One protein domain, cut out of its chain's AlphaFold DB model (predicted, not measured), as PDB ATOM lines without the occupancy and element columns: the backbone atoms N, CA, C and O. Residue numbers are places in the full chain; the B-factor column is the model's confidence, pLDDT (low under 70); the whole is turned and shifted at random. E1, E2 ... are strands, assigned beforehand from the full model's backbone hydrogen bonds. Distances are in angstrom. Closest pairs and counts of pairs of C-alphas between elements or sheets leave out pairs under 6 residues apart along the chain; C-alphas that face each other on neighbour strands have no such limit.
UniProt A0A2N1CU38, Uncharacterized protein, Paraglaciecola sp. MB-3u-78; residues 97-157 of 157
ATOM      1  N   CYS A  97      36.617 -26.697  11.657       88.62
ATOM      2  CA  CYS A  97      35.326 -27.053  11.087       88.62
ATOM      3  C   CYS A  97      34.442 -25.816  10.965       88.62
ATOM      4  O   CYS A  97      34.232 -25.107  11.949       88.62
ATOM      5  N   ASP A  98      33.885 -25.613   9.774       88.19
ATOM      6  CA  ASP A  98      32.856 -24.605   9.528       88.19
ATOM      7  C   ASP A  98      31.520 -25.065  10.117       88.19
ATOM      8  O   ASP A  98      30.739 -24.267  10.633       88.19
ATOM      9  N   ASN A  99      31.268 -26.377  10.062       88.00
ATOM     10  CA  ASN A  99      30.022 -26.995  10.496       88.00
ATOM     11  C   ASN A  99      30.272 -28.327  11.213       88.00
ATOM     12  O   ASN A  99      31.178 -29.083  10.856       88.00
ATOM     13  N   THR A 100      29.401 -28.650  12.171       89.00
ATOM     14  CA  THR A 100      29.350 -29.972  12.808       89.00
ATOM     15  C   THR A 100      28.073 -30.693  12.396       89.00
ATOM     16  O   THR A 100      26.973 -30.159  12.536       89.00
ATOM     17  N   LEU A 101      28.221 -31.914  11.891       86.75
ATOM     18  CA  LEU A 101      27.153 -32.782  11.420       86.75
ATOM     19  C   LEU A 101      27.045 -34.018  12.312       86.75
ATOM     20  O   LEU A 101      28.041 -34.614  12.708       86.75
ATOM     21  N   THR A 102      25.818 -34.463  12.550       84.62
ATOM     22  CA  THR A 102      25.537 -35.739  13.228       84.62
ATOM     23  C   THR A 102      25.189 -36.861  12.243       84.62
ATOM     24  O   THR A 102      25.206 -38.038  12.597       84.62
ATOM     25  N   THR A 103      24.871 -36.513  10.991       83.44
ATOM     26  CA  THR A 103      24.556 -37.447   9.903       83.44
ATOM     27  C   THR A 103      24.951 -36.864   8.551       83.44
ATOM     28  O   THR A 103      24.830 -35.658   8.334       83.44
ATOM     29  N   LEU A 104      25.385 -37.732   7.637       85.56
ATOM     30  CA  LEU A 104      25.631 -37.398   6.231       85.56
ATOM     31  C   LEU A 104      24.417 -37.680   5.329       85.56
ATOM     32  O   LEU A 104      24.291 -37.101   4.254       85.56
ATOM     33  N   ALA A 105      23.517 -38.572   5.747       86.12
ATOM     34  CA  ALA A 105      22.400 -39.002   4.916       86.12
ATOM     35  C   ALA A 105      21.357 -37.884   4.761       86.12
ATOM     36  O   ALA A 105      20.886 -37.327   5.753       86.12
ATOM     37  N   GLY A 106      20.972 -37.594   3.517       86.69
ATOM     38  CA  GLY A 106      19.969 -36.581   3.182       86.69
ATOM     39  C   GLY A 106      20.480 -35.141   3.237       86.69
ATOM     40  O   GLY A 106      19.678 -34.221   3.102       86.69
ATOM     41  N   GLN A 107      21.783 -34.934   3.450       89.06
ATOM     42  CA  GLN A 107      22.376 -33.600   3.476       89.06
ATOM     43  C   GLN A 107      22.618 -33.074   2.058       89.06
ATOM     44  O   GLN A 107      22.986 -33.829   1.157       89.06
ATOM     45  N   VAL A 108      22.455 -31.761   1.897       92.56
ATOM     46  CA  VAL A 108      22.933 -30.999   0.741       92.56
ATOM     47  C   VAL A 108      23.950 -30.003   1.276       92.56
ATOM     48  O   VAL A 108      23.587 -29.099   2.028       92.56
ATOM     49  N   LEU A 109      25.224 -30.220   0.966       91.94
ATOM     50  CA  LEU A 109      26.329 -29.467   1.539       91.94
ATOM     51  C   LEU A 109      26.953 -28.566   0.482       91.94
ATOM     52  O   LEU A 109      27.430 -29.046  -0.545       91.94
ATOM     53  N   GLN A 110      26.982 -27.269   0.782       93.12
ATOM     54  CA  GLN A 110      27.849 -26.313   0.096       93.12
ATOM     55  C   GLN A 110      29.322 -26.657   0.381       93.12
ATOM     56  O   GLN A 110      29.583 -27.457   1.283       93.12
ATOM     57  N   PRO A 111      30.286 -26.100  -0.360       92.62
ATOM     58  CA  PRO A 111      31.706 -26.315  -0.087       92.62
ATOM     59  C   PRO A 111      32.050 -25.966   1.369       92.62
ATOM     60  O   PRO A 111      31.361 -25.148   1.990       92.62
ATOM     61  N   GLY A 112      33.090 -26.605   1.922       92.00
ATOM     62  CA  GLY A 112      33.596 -26.282   3.263       92.00
ATOM     63  C   GLY A 112      34.094 -27.467   4.087       92.00
ATOM     64  O   GLY A 112      34.189 -28.602   3.612       92.00
ATOM     65  N   THR A 113      34.431 -27.193   5.349       91.75
ATOM     66  CA  THR A 113      34.965 -28.177   6.300       91.75
ATOM     67  C   THR A 113      33.904 -28.638   7.301       91.75
ATOM     68  O   THR A 113      33.324 -27.848   8.049       91.75
ATOM     69  N   TYR A 114      33.696 -29.949   7.369       90.75
ATOM     70  CA  TYR A 114      32.650 -30.609   8.137       90.75
ATOM     71  C   TYR A 114      33.235 -31.573   9.167       90.75
ATOM     72  O   TYR A 114      33.851 -32.583   8.824       90.75
ATOM     73  N   CYS A 115      32.981 -31.300  10.442       89.56
ATOM     74  CA  CYS A 115      33.184 -32.260  11.519       89.56
ATOM     75  C   CYS A 115      31.966 -33.184  11.583       89.56
ATOM     76  O   CYS A 115      30.847 -32.698  11.703       89.56
ATOM     77  N   VAL A 116      32.157 -34.497  11.529       86.56
ATOM     78  CA  VAL A 116      31.069 -35.473  11.648       86.56
ATOM     79  C   VAL A 116      31.232 -36.237  12.954       86.56
ATOM     80  O   VAL A 116      32.225 -36.949  13.145       86.56
ATOM     81  N   ASP A 117      30.252 -36.098  13.844       78.75
ATOM     82  CA  ASP A 117      30.263 -36.767  15.140       78.75
ATOM     83  C   ASP A 117      30.277 -38.297  14.972       78.75
ATOM     84  O   ASP A 117      29.712 -38.860  14.033       78.75
ATOM     85  N   ASN A 118      31.005 -38.942  15.887       65.19
ATOM     86  CA  ASN A 118      31.451 -40.336  15.887       65.19
ATOM     87  C   ASN A 118      30.578 -41.334  15.098       65.19
ATOM     88  O   ASN A 118      29.409 -41.530  15.417       65.19
ATOM     89  N   ALA A 119      31.217 -42.020  14.139       57.97
ATOM     90  CA  ALA A 119      30.656 -43.062  13.281       57.97
ATOM     91  C   ALA A 119      29.252 -42.712  12.767       57.97
ATOM     92  O   ALA A 119      28.261 -43.256  13.250       57.97
ATOM     93  N   SER A 120      29.159 -41.844  11.752       55.84
ATOM     94  CA  SER A 120      27.938 -41.742  10.946       55.84
ATOM     95  C   SER A 120      27.659 -43.109  10.307       55.84
ATOM     96  O   SER A 120      28.073 -43.397   9.190       55.84
ATOM     97  N   THR A 121      26.940 -43.962  11.033       55.53
ATOM     98  CA  THR A 121      26.457 -45.286  10.625       55.53
ATOM     99  C   THR A 121      25.246 -45.186   9.702       55.53
ATOM    100  O   THR A 121      24.595 -46.197   9.436       55.53
ATOM    101  N   ASN A 122      24.945 -43.978   9.203       58.16
ATOM    102  CA  ASN A 122      23.803 -43.658   8.353       58.16
ATOM    103  C   ASN A 122      23.976 -44.258   6.952       58.16
ATOM    104  O   ASN A 122      24.196 -43.580   5.953       58.16
ATOM    105  N   THR A 123      23.872 -45.575   6.909       57.00
ATOM    106  CA  THR A 123      23.779 -46.407   5.723       57.00
ATOM    107  C   THR A 123      22.334 -46.331   5.240       57.00
ATOM    108  O   THR A 123      21.491 -47.123   5.646       57.00
ATOM    109  N   GLY A 124      21.998 -45.313   4.440       62.97
ATOM    110  CA  GLY A 124      20.623 -45.215   3.932       62.97
ATOM    111  C   GLY A 124      20.135 -43.890   3.353       62.97
ATOM    112  O   GLY A 124      18.930 -43.662   3.364       62.97
ATOM    113  N   GLY A 125      20.995 -43.013   2.834       75.50
ATOM    114  CA  GLY A 125      20.534 -41.791   2.170       75.50
ATOM    115  C   GLY A 125      21.582 -41.186   1.247       75.50
ATOM    116  O   GLY A 125      22.736 -41.603   1.256       75.50
ATOM    117  N   VAL A 126      21.161 -40.211   0.443       85.31
ATOM    118  CA  VAL A 126      22.036 -39.498  -0.496       85.31
ATOM    119  C   VAL A 126      22.669 -38.309   0.222       85.31
ATOM    120  O   VAL A 126      21.950 -37.504   0.813       85.31
ATOM    121  N   LEU A 127      23.995 -38.212   0.174       87.50
ATOM    122  CA  LEU A 127      24.725 -36.975   0.439       87.50
ATOM    123  C   LEU A 127      24.885 -36.249  -0.898       87.50
ATOM    124  O   LEU A 127      25.424 -36.825  -1.840       87.50
ATOM    125  N   THR A 128      24.405 -35.014  -0.984       90.44
ATOM    126  CA  THR A 128      24.567 -34.157  -2.165       90.44
ATOM    127  C   THR A 128      25.620 -33.103  -1.860       90.44
ATOM    128  O   THR A 128      25.490 -32.376  -0.877       90.44
ATOM    129  N   LEU A 129      26.655 -33.026  -2.690       91.81
ATOM    130  CA  LEU A 129      27.615 -31.927  -2.677       91.81
ATOM    131  C   LEU A 129      27.155 -30.933  -3.738       91.81
ATOM    132  O   LEU A 129      27.035 -31.297  -4.905       91.81
ATOM    133  N   ASP A 130      26.799 -29.731  -3.306       92.50
ATOM    134  CA  ASP A 130      26.244 -28.689  -4.165       92.50
ATOM    135  C   ASP A 130      27.268 -27.564  -4.292       92.50
ATOM    136  O   ASP A 130      27.448 -26.773  -3.366       92.50
ATOM    137  N   GLY A 131      27.992 -27.563  -5.409       89.81
ATOM    138  CA  GLY A 131      29.062 -26.618  -5.711       89.81
ATOM    139  C   GLY A 131      29.602 -26.803  -7.129       89.81
ATOM    140  O   GLY A 131      29.194 -27.708  -7.864       89.81
ATOM    141  N   ASP A 132      30.524 -25.930  -7.509       89.25
ATOM    142  CA  ASP A 132      31.192 -25.920  -8.806       89.25
ATOM    143  C   ASP A 132      32.338 -26.945  -8.868       89.25
ATOM    144  O   ASP A 132      32.715 -27.566  -7.875       89.25
ATOM    145  N   ALA A 133      32.924 -27.133 -10.054       86.12
ATOM    146  CA  ALA A 133      33.989 -28.120 -10.259       86.12
ATOM    147  C   ALA A 133      35.279 -27.817  -9.465       86.12
ATOM    148  O   ALA A 133      36.043 -28.705  -9.105       86.12
ATOM    149  N   SER A 134      35.530 -26.539  -9.172       86.25
ATOM    150  CA  SER A 134      36.688 -26.110  -8.381       86.25
ATOM    151  C   SER A 134      36.460 -26.170  -6.872       86.25
ATOM    152  O   SER A 134      37.376 -25.861  -6.110       86.25
ATOM    153  N   ASP A 135      35.240 -26.482  -6.436       90.44
ATOM    154  CA  ASP A 135      34.897 -26.428  -5.027       90.44
ATOM    155  C   ASP A 135      35.390 -27.657  -4.269       90.44
ATOM    156  O   ASP A 135      35.561 -28.750  -4.817       90.44
ATOM    157  N   THR A 136      35.655 -27.453  -2.979       91.81
ATOM    158  CA  THR A 136      36.278 -28.468  -2.134       91.81
ATOM    159  C   THR A 136      35.539 -28.659  -0.813       91.81
ATOM    160  O   THR A 136      35.204 -27.700  -0.110       91.81
ATOM    161  N   TRP A 137      35.364 -29.927  -0.438       92.94
ATOM    162  CA  TRP A 137      34.765 -30.358   0.822       92.94
ATOM    163  C   TRP A 137      35.768 -31.160   1.642       92.94
ATOM    164  O   TRP A 137      36.345 -32.123   1.140       92.94
ATOM    165  N   LEU A 138      35.941 -30.814   2.915       92.06
ATOM    166  CA  LEU A 138      36.763 -31.568   3.863       92.06
ATOM    167  C   LEU A 138      35.875 -32.204   4.929       92.06
ATOM    168  O   LEU A 138      35.235 -31.503   5.704       92.06
ATOM    169  N   PHE A 139      35.878 -33.530   5.019       90.25
ATOM    170  CA  PHE A 139      35.161 -34.275   6.049       90.25
ATOM    171  C   PHE A 139      36.131 -34.815   7.094       90.25
ATOM    172  O   PHE A 139      37.071 -35.544   6.775       90.25
ATOM    173  N   LYS A 140      35.870 -34.492   8.360       87.75
ATOM    174  CA  LYS A 140      36.617 -34.954   9.534       87.75
ATOM    175  C   LYS A 140      35.676 -35.784  10.399       87.75
ATOM    176  O   LYS A 140      34.826 -35.233  11.090       87.75
ATOM    177  N   ILE A 141      35.789 -37.106  10.332       84.38
ATOM    178  CA  ILE A 141      34.840 -38.046  10.939       84.38
ATOM    179  C   ILE A 141      35.450 -38.675  12.195       84.38
ATOM    180  O   ILE A 141      36.522 -39.273  12.131       84.38
ATOM    181  N   GLY A 142      34.746 -38.622  13.327       77.06
ATOM    182  CA  GLY A 142      35.223 -39.180  14.600       77.06
ATOM    183  C   GLY A 142      35.850 -38.140  15.530       77.06
ATOM    184  O   GLY A 142      35.687 -36.939  15.332       77.06
ATOM    185  N   ALA A 143      36.524 -38.599  16.594       57.69
ATOM    186  CA  ALA A 143      37.109 -37.705  17.596       57.69
ATOM    187  C   ALA A 143      38.080 -36.714  16.932       57.69
ATOM    188  O   ALA A 143      39.033 -37.124  16.271       57.69
ATOM    189  N   SER A 144      37.830 -35.415  17.112       56.66
ATOM    190  CA  SER A 144      38.633 -34.327  16.546       56.66
ATOM    191  C   SER A 144      40.139 -34.550  16.769       56.66
ATOM    192  O   SER A 144      40.560 -34.738  17.911       56.66
ATOM    193  N   GLY A 145      40.951 -34.497  15.705       56.00
ATOM    194  CA  GLY A 145      42.417 -34.606  15.765       56.00
ATOM    195  C   GLY A 145      42.987 -35.782  14.964       56.00
ATOM    196  O   GLY A 145      42.349 -36.281  14.043       56.00
ATOM    197  N   ALA A 146      44.194 -36.238  15.322       52.94
ATOM    198  CA  ALA A 146      44.946 -37.271  14.594       52.94
ATOM    199  C   ALA A 146      44.273 -38.664  14.540       52.94
ATOM    200  O   ALA A 146      44.763 -39.536  13.827       52.94
ATOM    201  N   GLY A 147      43.166 -38.873  15.264       54.25
ATOM    202  CA  GLY A 147      42.363 -40.102  15.244       54.25
ATOM    203  C   GLY A 147      41.079 -40.026  14.406       54.25
ATOM    204  O   GLY A 147      40.306 -40.982  14.424       54.25
ATOM    205  N   ALA A 148      40.826 -38.911  13.712       63.03
ATOM    206  CA  ALA A 148      39.674 -38.767  12.827       63.03
ATOM    207  C   ALA A 148      39.924 -39.457  11.478       63.03
ATOM    208  O   ALA A 148      41.012 -39.394  10.923       63.03
ATOM    209  N   SER A 149      38.903 -40.075  10.893       78.31
ATOM    210  CA  SER A 149      38.954 -40.414   9.470       78.31
ATOM    211  C   SER A 149      38.773 -39.127   8.670       78.31
ATOM    212  O   SER A 149      37.764 -38.441   8.831       78.31
ATOM    213  N   ILE A 150      39.763 -38.783   7.853       76.38
ATOM    214  CA  ILE A 150      39.764 -37.560   7.051       76.38
ATOM    215  C   ILE A 150      39.620 -37.939   5.583       76.38
ATOM    216  O   ILE A 150      40.347 -38.801   5.093       76.38
ATOM    217  N   PHE A 151      38.698 -37.282   4.886       81.94
ATOM    218  CA  PHE A 151      38.578 -37.391   3.439       81.94
ATOM    219  C   PHE A 151      38.219 -36.035   2.835       81.94
ATOM    220  O   PHE A 151      37.399 -35.304   3.395       81.94
ATOM    221  N   GLN A 152      38.846 -35.700   1.711       83.75
ATOM    222  CA  GLN A 152      38.629 -34.454   0.985       83.75
ATOM    223  C   GLN A 152      38.120 -34.776  -0.417       83.75
ATOM    224  O   GLN A 152      38.646 -35.671  -1.075       83.75
ATOM    225  N   LEU A 153      37.081 -34.067  -0.845       83.75
ATOM    226  CA  LEU A 153      36.443 -34.229  -2.145       83.75
ATOM    227  C   LEU A 153      36.590 -32.941  -2.943       83.75
ATOM    228  O   LEU A 153      36.253 -31.868  -2.442       83.75
ATOM    229  N   THR A 154      37.057 -33.078  -4.178       77.19
ATOM    230  CA  THR A 154      36.967 -32.069  -5.231       77.19
ATOM    231  C   THR A 154      35.962 -32.561  -6.266       77.19
ATOM    232  O   THR A 154      35.889 -33.758  -6.562       77.19
ATOM    233  N   ASN A 155      35.124 -31.664  -6.773       65.00
ATOM    234  CA  ASN A 155      34.136 -32.007  -7.789       65.00
ATOM    235  C   ASN A 155      34.811 -32.031  -9.170       65.00
ATOM    236  O   ASN A 155      34.672 -31.104  -9.955       65.00
ATOM    237  N   GLU A 156      35.594 -33.066  -9.465       46.03
ATOM    238  CA  GLU A 156      36.246 -33.185 -10.775       46.03
ATOM    239  C   GLU A 156      35.179 -33.393 -11.871       46.03
ATOM    240  O   GLU A 156      34.461 -34.398 -11.870       46.03
ATOM    241  N   SER A 157      35.045 -32.421 -12.782       39.91
ATOM    242  CA  SER A 157      34.134 -32.451 -13.940       39.91
ATOM    243  C   SER A 157      34.689 -33.233 -15.122       39.91
ATOM    244  O   SER A 157      35.860 -32.960 -15.474       39.91
TER     245      SER A 157
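AT A GLANCE: This is residues 97 to 157 of the 157 residues of an uncharacterized protein of Paraglaciecola sp. MB-3u-78 (UniProt A0A2N1CU38). Little regular structure is here: one twisted sheet of four strands makes a wall, and the loops of residues 102 to 111 and 117 to 135 arch over one face. The printed part has 61 residues, 20 of them in named strands, with no named helix: all strand, order E1 E2 E3 E4 along the chain and across the mixed sheet. It is compact, radius of gyration of the C-alphas 11.4 A, spanning 31 by 26 by 17 A.

IN THESE COORDINATES: Find C-alpha 136 at (36.278, -28.468, -2.134); E3, residues 136 to 141, runs 16.3 A from there. E4, residues 149 to 154, runs 17.0 A to (36.967, -32.069, -5.231). E2 holds residues 112 to 116, E1 residues 99 to 101.

HOW THE PARTS SIT: E3 and E4 form an antiparallel hairpin; look at N 139 and O 151, 2.8 A. E2 is parallel to E3, with N 114 and O 138 at 2.7 A. E1, an edge strand, is parallel to E2, with N 101 and O 115 at 2.7 A. Residues 108 to 109 pair with 128 to 129, parallel.

THE WHOLE: The printed part has no cut. The link E2 to E3 is long. Residues 118 to 124, 143 to 148 and 155 to 157 have pLDDT under 70.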